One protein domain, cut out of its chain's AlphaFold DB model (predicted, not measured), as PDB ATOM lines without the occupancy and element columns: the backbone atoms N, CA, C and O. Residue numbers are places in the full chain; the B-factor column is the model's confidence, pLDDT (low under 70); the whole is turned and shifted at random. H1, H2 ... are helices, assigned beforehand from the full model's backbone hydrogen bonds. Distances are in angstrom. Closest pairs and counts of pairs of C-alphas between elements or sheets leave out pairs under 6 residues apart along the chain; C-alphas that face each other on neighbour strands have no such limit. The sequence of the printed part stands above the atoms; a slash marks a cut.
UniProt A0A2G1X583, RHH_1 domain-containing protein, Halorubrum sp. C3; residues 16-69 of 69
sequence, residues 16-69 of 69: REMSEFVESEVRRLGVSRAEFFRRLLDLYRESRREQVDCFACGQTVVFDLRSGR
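This is residues 16 to 69 of the 69 residues of the protein "RHH_1 domain-containing protein" of Halorubrum sp. C3 (UniProt A0A2G1X583). Two helices, H1 and H2, meet near their ends as an L, and after H2 a long tail without a named element, residues 48 to 69, loops round near residue 57 and folds back. The free part of H1, residues 16 to 21, sticks out from the corner. The printed part has 54 residues with two named helices, H1 then H2, and no named strand; the class is all helix. The whole is loose, with a radius of gyration of the C-alphas of 13.3 A, and spans 32 by 28 by 17 A.

Begin with the longest helix, H2, residues 33 to 47. Look at its residues 33 to 36: with these alone it touches H1, residues 16 to 29, which touches H2 with residues 22 to 26 alone. The closest C-alphas of the two are those of Val 26 and Arg 33, 6.1 A apart. Their lines are about perpendicular, at 85 degrees, and their centres are 14.6 A apart. In H1 and H2 every O i to N i+4 pair is within hydrogen-bond range.

Find C-alpha 33 at (-147.809, 48.104, -21.278); from there H2 runs 20.8 A to C-alpha 47 at (-134.904, 32.807, -15.542). Go back to C-alpha 16 at (-158.304, 43.783, -11.291), where H1 begins; it runs 20.0 A to C-alpha 29. Between the helices, residues 30 to 32 make a tight link.

The two C-alphas farthest apart are those of Arg 16 and Cys 57, at 36.1 A. The printed part has no cut and ends at Arg 69, the chain's last residue. The mean pLDDT of the printed part is 86.0; look for values under 70 at residue 50 and residues 67 to 69.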
ATOM      1  N   ARG A  16    -158.332  42.337 -11.484       96.81
ATOM      2  CA  ARG A  16    -158.304  43.783 -11.291       96.81
ATOM      3  C   ARG A  16    -157.052  44.241 -10.546       96.81
ATOM      4  O   ARG A  16    -156.461  45.237 -10.949       96.81
ATOM      5  N   GLU A  17    -156.664  43.528  -9.494       97.75
ATOM      6  CA  GLU A  17    -155.514  43.876  -8.658       97.75
ATOM      7  C   GLU A  17    -154.224  43.868  -9.486       97.75
ATOM      8  O   GLU A  17    -153.478  44.848  -9.510       97.75
ATOM      9  N   MET A  18    -154.022  42.819 -10.279       95.94
ATOM     10  CA  MET A  18    -152.893  42.710 -11.193       95.94
ATOM     11  C   MET A  18    -152.930  43.793 -12.278       95.94
ATOM     12  O   MET A  18    -151.892  44.353 -12.636       95.94
ATOM     13  N   SER A  19    -154.111  44.143 -12.797       95.81
ATOM     14  CA  SER A  19    -154.232  45.248 -13.755       95.81
ATOM     15  C   SER A  19    -153.819  46.590 -13.143       95.81
ATOM     16  O   SER A  19    -153.164  47.382 -13.820       95.81
ATOM     17  N   GLU A  20    -154.201  46.862 -11.896       97.81
ATOM     18  CA  GLU A  20    -153.835  48.087 -11.176       97.81
ATOM     19  C   GLU A  20    -152.329  48.127 -10.874       97.81
ATOM     20  O   GLU A  20    -151.691  49.168 -11.071       97.81
ATOM     21  N   PHE A  21    -151.743  46.985 -10.507       97.19
ATOM     22  CA  PHE A  21    -150.297  46.826 -10.350       97.19
ATOM     23  C   PHE A  21    -149.544  47.160 -11.646       97.19
ATOM     24  O   PHE A  21    -148.694  48.055 -11.644       97.19
ATOM     25  N   VAL A  22    -149.894  46.516 -12.768       96.19
ATOM     26  CA  VAL A  22    -149.241  46.756 -14.069       96.19
ATOM     27  C   VAL A  22    -149.348  48.226 -14.464       96.19
ATOM     28  O   VAL A  22    -148.371  48.833 -14.894       96.19
ATOM     29  N   GLU A  23    -150.520  48.827 -14.279       97.12
ATOM     30  CA  GLU A  23    -150.744  50.245 -14.545       97.12
ATOM     31  C   GLU A  23    -149.845  51.169 -13.721       97.12
ATOM     32  O   GLU A  23    -149.326  52.160 -14.243       97.12
ATOM     33  N   SER A  24    -149.657  50.860 -12.438       98.12
ATOM     34  CA  SER A  24    -148.770  51.633 -11.571       98.12
ATOM     35  C   SER A  24    -147.311  51.555 -12.033       98.12
ATOM     36  O   SER A  24    -146.646  52.588 -12.128       98.12
ATOM     37  N   GLU A  25    -146.848  50.368 -12.431       97.88
ATOM     38  CA  GLU A  25    -145.466  50.134 -12.855       97.88
ATOM     39  C   GLU A  25    -145.161  50.766 -14.210       97.88
ATOM     40  O   GLU A  25    -144.126  51.405 -14.386       97.88
ATOM     41  N   VAL A  26    -146.093  50.662 -15.156       97.62
ATOM     42  CA  VAL A  26    -146.006  51.308 -16.471       97.62
ATOM     43  C   VAL A  26    -145.879  52.827 -16.315       97.62
ATOM     44  O   VAL A  26    -145.005  53.429 -16.941       97.62
ATOM     45  N   ARG A  27    -146.675  53.445 -15.426       97.81
ATOM     46  CA  ARG A  27    -146.551  54.878 -15.101       97.81
ATOM     47  C   ARG A  27    -145.224  55.209 -14.426       97.81
ATOM     48  O   ARG A  27    -144.575  56.170 -14.827       97.81
ATOM     49  N   ARG A  28    -144.814  54.421 -13.428       97.56
ATOM     50  CA  ARG A  28    -143.569  54.631 -12.674       97.56
ATOM     51  C   ARG A  28    -142.332  54.559 -13.570       97.56
ATOM     52  O   ARG A  28    -141.403  55.338 -13.392       97.56
ATOM     53  N   LEU A  29    -142.323  53.627 -14.519       96.88
ATOM     54  CA  LEU A  29    -141.217  53.397 -15.449       96.88
ATOM     55  C   LEU A  29    -141.289  54.279 -16.705       96.88
ATOM     56  O   LEU A  29    -140.310  54.343 -17.445       96.88
ATOM     57  N   GLY A  30    -142.426  54.935 -16.965       97.62
ATOM     58  CA  GLY A  30    -142.622  55.786 -18.141       97.62
ATOM     59  C   GLY A  30    -142.608  55.020 -19.468       97.62
ATOM     60  O   GLY A  30    -142.156  55.550 -20.482       97.62
ATOM     61  N   VAL A  31    -143.059  53.764 -19.472       97.31
ATOM     62  CA  VAL A  31    -143.073  52.891 -20.661       97.31
ATOM     63  C   VAL A  31    -144.503  52.559 -21.087       97.31
ATOM     64  O   VAL A  31    -145.458  52.965 -20.438       97.31
ATOM     65  N   SER A  32    -144.683  51.824 -22.187       95.44
ATOM     66  CA  SER A  32    -145.990  51.260 -22.550       95.44
ATOM     67  C   SER A  32    -146.219  49.908 -21.865       95.44
ATOM     68  O   SER A  32    -145.263  49.208 -21.525       95.44
ATOM     69  N   ARG A  33    -147.484  49.473 -21.734       93.12
ATOM     70  CA  ARG A  33    -147.809  48.104 -21.278       93.12
ATOM     71  C   ARG A  33    -147.088  47.039 -22.107       93.12
ATOM     72  O   ARG A  33    -146.584  46.067 -21.558       93.12
ATOM     73  N   ALA A  34    -147.026  47.231 -23.425       92.50
ATOM     74  CA  ALA A  34    -146.371  46.291 -24.329       92.50
ATOM     75  C   ALA A  34    -144.865  46.174 -24.050       92.50
ATOM     76  O   ALA A  34    -144.325  45.074 -24.071       92.50
ATOM     77  N   GLU A  35    -144.186  47.288 -23.770       94.25
ATOM     78  CA  GLU A  35    -142.775  47.284 -23.364       94.25
ATOM     79  C   GLU A  35    -142.584  46.605 -22.006       94.25
ATOM     80  O   GLU A  35    -141.700  45.765 -21.866       94.25
ATOM     81  N   PHE A  36    -143.438  46.919 -21.029       94.94
ATOM     82  CA  PHE A  36    -143.396  46.291 -19.712       94.94
ATOM     83  C   PHE A  36    -143.513  44.761 -19.806       94.94
ATOM     84  O   PHE A  36    -142.664  44.043 -19.282       94.94
ATOM     85  N   PHE A  37    -144.509  44.255 -20.542       93.25
ATOM     86  CA  PHE A  37    -144.683  42.814 -20.727       93.25
ATOM     87  C   PHE A  37    -143.559  42.171 -21.541       93.25
ATOM     88  O   PHE A  37    -143.172  41.051 -21.220       93.25
ATOM     89  N   ARG A  38    -142.996  42.853 -22.549       92.31
ATOM     90  CA  ARG A  38    -141.818  42.343 -23.272       92.31
ATOM     91  C   ARG A  38    -140.638  42.129 -22.324       92.31
ATOM     92  O   ARG A  38    -140.135  41.014 -22.254       92.31
ATOM     93  N   ARG A  39    -140.293  43.135 -21.511       93.31
ATOM     94  CA  ARG A  39    -139.218  43.024 -20.505       93.31
ATOM     95  C   ARG A  39    -139.480  41.915 -19.490       93.31
ATOM     96  O   ARG A  39    -138.572  41.157 -19.168       93.31
ATOM     97  N   LEU A  40    -140.717  41.805 -19.005       91.38
ATOM     98  CA  LEU A  40    -141.102  40.755 -18.062       91.38
ATOM     99  C   LEU A  40    -140.940  39.354 -18.672       91.38
ATOM    100  O   LEU A  40    -140.434  38.448 -18.015       91.38
ATOM    101  N   LEU A  41    -141.354  39.172 -19.928       90.56
ATOM    102  CA  LEU A  41    -141.239  37.892 -20.628       90.56
ATOM    103  C   LEU A  41    -139.792  37.551 -21.000       90.56
ATOM    104  O   LEU A  41    -139.439  36.372 -21.001       90.56
ATOM    105  N   ASP A  42    -138.956  38.547 -21.280       90.31
ATOM    106  CA  ASP A  42    -137.525  38.337 -21.508       90.31
ATOM    107  C   ASP A  42    -136.824  37.906 -20.214       90.31
ATOM    108  O   ASP A  42    -136.153  36.873 -20.210       90.31
ATOM    109  N   LEU A  43    -137.115  38.563 -19.086       87.56
ATOM    110  CA  LEU A  43    -136.644  38.120 -17.769       87.56
ATOM    111  C   LEU A  43    -137.126  36.697 -17.443       87.56
ATOM    112  O   LEU A  43    -136.363  35.869 -16.950       87.56
ATOM    113  N   TYR A  44    -138.387  36.377 -17.747       85.94
ATOM    114  CA  TYR A  44    -138.918  35.024 -17.570       85.94
ATOM    115  C   TYR A  44    -138.155  33.992 -18.419       85.94
ATOM    116  O   TYR A  44    -137.855  32.894 -17.942       85.94
ATOM    117  N   ARG A  45    -137.802  34.325 -19.668       86.31
ATOM    118  CA  ARG A  45    -136.994  33.456 -20.543       86.31
ATOM    119  C   ARG A  45    -135.586  33.239 -19.996       86.31
ATOM    120  O   ARG A  45    -135.113  32.105 -20.035       86.31
ATOM    121  N   GLU A  46    -134.937  34.287 -19.501       84.69
ATOM    122  CA  GLU A  46    -133.611  34.211 -18.874       84.69
ATOM    123  C   GLU A  46    -133.654  33.376 -17.593       84.69
ATOM    124  O   GLU A  46    -132.836  32.476 -17.399       84.69
ATOM    125  N   SER A  47    -134.678  33.583 -16.762       82.44
ATOM    126  CA  SER A  47    -134.904  32.807 -15.542       82.44
ATOM    127  C   SER A  47    -135.096  31.319 -15.837       82.44
ATOM    128  O   SER A  47    -134.484  30.482 -15.177       82.44
ATOM    129  N   ARG A  48    -135.871  30.973 -16.871       80.31
ATOM    130  CA  ARG A  48    -136.060  29.583 -17.325       80.31
ATOM    131  C   ARG A  48    -134.775  28.906 -17.804       80.31
ATOM    132  O   ARG A  48    -134.764  27.682 -17.916       80.31
ATOM    133  N   ARG A  49    -133.739  29.677 -18.136       82.25
ATOM    134  CA  ARG A  49    -132.426  29.187 -18.569       82.25
ATOM    135  C   ARG A  49    -131.382  29.215 -17.453       82.25
ATOM    136  O   ARG A  49    -130.240  28.888 -17.742       82.25
ATOM    137  N   GLU A  50    -131.764  29.605 -16.232       69.25
ATOM    138  CA  GLU A  50    -130.840  29.841 -15.113       69.25
ATOM    139  C   GLU A  50    -129.740  30.853 -15.489       69.25
ATOM    140  O   GLU A  50    -128.570  30.671 -15.182       69.25
ATOM    141  N   GLN A  51    -130.111  31.914 -16.213       75.12
ATOM    142  CA  GLN A  51    -129.178  32.914 -16.756       75.12
ATOM    143  C   GLN A  51    -129.459  34.331 -16.249       75.12
ATOM    144  O   GLN A  51    -129.053  35.303 -16.879       75.12
ATOM    145  N   VAL A  52    -130.178  34.482 -15.135       78.00
ATOM    146  CA  VAL A  52    -130.380  35.817 -14.560       78.00
ATOM    147  C   VAL A  52    -129.203  36.147 -13.660       78.00
ATOM    148  O   VAL A  52    -129.098  35.610 -12.560       78.00
ATOM    149  N   ASP A  53    -128.338  37.047 -14.104       78.94
ATOM    150  CA  ASP A  53    -127.210  37.509 -13.301       78.94
ATOM    151  C   ASP A  53    -127.654  38.558 -12.277       78.94
ATOM    152  O   ASP A  53    -128.356  39.527 -12.580       78.94
ATOM    153  N   CYS A  54    -127.222  38.394 -11.027       77.12
ATOM    154  CA  CYS A  54    -127.439  39.399 -10.002       77.12
ATOM    155  C   CYS A  54    -126.543  40.618 -10.255       77.12
ATOM    156  O   CYS A  54    -125.321  40.524 -10.155       77.12
ATOM    157  N   PHE A  55    -127.133  41.798 -10.454       77.12
ATOM    158  CA  PHE A  55    -126.375  43.046 -10.626       77.12
ATOM    159  C   PHE A  55    -125.470  43.416  -9.437       77.12
ATOM    160  O   PHE A  55    -124.543  44.203  -9.602       77.12
ATOM    161  N   ALA A  56    -125.727  42.877  -8.241       80.31
ATOM    162  CA  ALA A  56    -124.953  43.198  -7.042       80.31
ATOM    163  C   ALA A  56    -123.700  42.324  -6.867       80.31
ATOM    164  O   ALA A  56    -122.702  42.797  -6.329       80.31
ATOM    165  N   CYS A  57    -123.744  41.053  -7.278       85.94
ATOM    166  CA  CYS A  57    -122.671  40.090  -6.992       85.94
ATOM    167  C   CYS A  57    -122.278  39.191  -8.172       85.94
ATOM    168  O   CYS A  57    -121.376  38.368  -8.028       85.94
ATOM    169  N   GLY A  58    -122.949  39.312  -9.320       80.88
ATOM    170  CA  GLY A  58    -122.693  38.507 -10.517       80.88
ATOM    171  C   GLY A  58    -123.023  37.019 -10.371       80.88
ATOM    172  O   GLY A  58    -122.686  36.238 -11.249       80.88
ATOM    173  N   GLN A  59    -123.642  36.603  -9.263       84.25
ATOM    174  CA  GLN A  59    -124.120  35.232  -9.089       84.25
ATOM    175  C   GLN A  59    -125.455  35.047  -9.811       84.25
ATOM    176  O   GLN A  59    -126.278  35.965  -9.846       84.25
ATOM    177  N   THR A  60    -125.697  33.845 -10.325       81.75
ATOM    178  CA  THR A  60    -126.975  33.481 -10.939       81.75
ATOM    179  C   THR A  60    -128.099  33.475  -9.902       81.75
ATOM    180  O   THR A  60    -128.026  32.791  -8.880       81.75
ATOM    181  N   VAL A  61    -129.171  34.212 -10.182       80.75
ATOM    182  CA  VAL A  61    -130.421  34.203  -9.422       80.75
ATOM    183  C   VAL A  61    -131.350  33.156 -10.020       80.75
ATOM    184  O   VAL A  61    -131.788  33.263 -11.166       80.75
ATOM    185  N   VAL A  62    -131.694  32.149  -9.220       76.06
ATOM    186  CA  VAL A  62    -132.688  31.141  -9.595       76.06
ATOM    187  C   VAL A  62    -134.034  31.541  -9.002       76.06
ATOM    188  O   VAL A  62    -134.235  31.479  -7.790       76.06
ATOM    189  N   PHE A  63    -134.970  31.944  -9.860       74.75
ATOM    190  CA  PHE A  63    -136.370  32.084  -9.468       74.75
ATOM    191  C   PHE A  63    -137.043  30.716  -9.583       74.75
ATOM    192  O   PHE A  63    -137.119  30.155 -10.679       74.75
ATOM    193  N   ASP A  64    -137.545  30.164  -8.475       73.06
ATOM    194  CA  ASP A  64    -138.384  28.968  -8.555       73.06
ATOM    195  C   ASP A  64    -139.775  29.349  -9.068       73.06
ATOM    196  O   ASP A  64    -140.649  29.824  -8.348       73.06
ATOM    197  N   LEU A  65    -139.981  29.144 -10.364       70.25
ATOM    198  CA  LEU A  65    -141.237  29.463 -11.042       70.25
ATOM    199  C   LEU A  65    -142.353  28.442 -10.745       70.25
ATOM    200  O   LEU A  65    -143.462  28.589 -11.256       70.25
ATOM    201  N   ARG A  66    -142.074  27.386  -9.964       71.12
ATOM    202  CA  ARG A  66    -143.055  26.360  -9.563       71.12
ATOM    203  C   ARG A  66    -143.671  26.632  -8.195       71.12
ATOM    204  O   ARG A  66    -144.706  26.053  -7.880       71.12
ATOM    205  N   SER A  67    -143.075  27.513  -7.398       63.91
ATOM    206  CA  SER A  67    -143.608  27.922  -6.101       63.91
ATOM    207  C   SER A  67    -144.668  29.017  -6.259       63.91
ATOM    208  O   SER A  67    -144.519  30.125  -5.756       63.91
ATOM    209  N   GLY A  68    -145.737  28.715  -6.995       56.16
ATOM    210  CA  GLY A  68    -146.994  29.455  -6.930       56.16
ATOM    211  C   GLY A  68    -147.931  28.688  -6.008       56.16
ATOM    212  O   GLY A  68    -148.304  27.562  -6.334       56.16
ATOM    213  N   ARG A  69    -148.222  29.244  -4.832       44.38
ATOM    214  CA  ARG A  69    -149.248  28.708  -3.933       44.38
ATOM    215  C   ARG A  69    -150.626  29.159  -4.410       44.38
ATOM    216  O   ARG A  69    -150.713  30.320  -4.863       44.38
TER     217      ARG A  69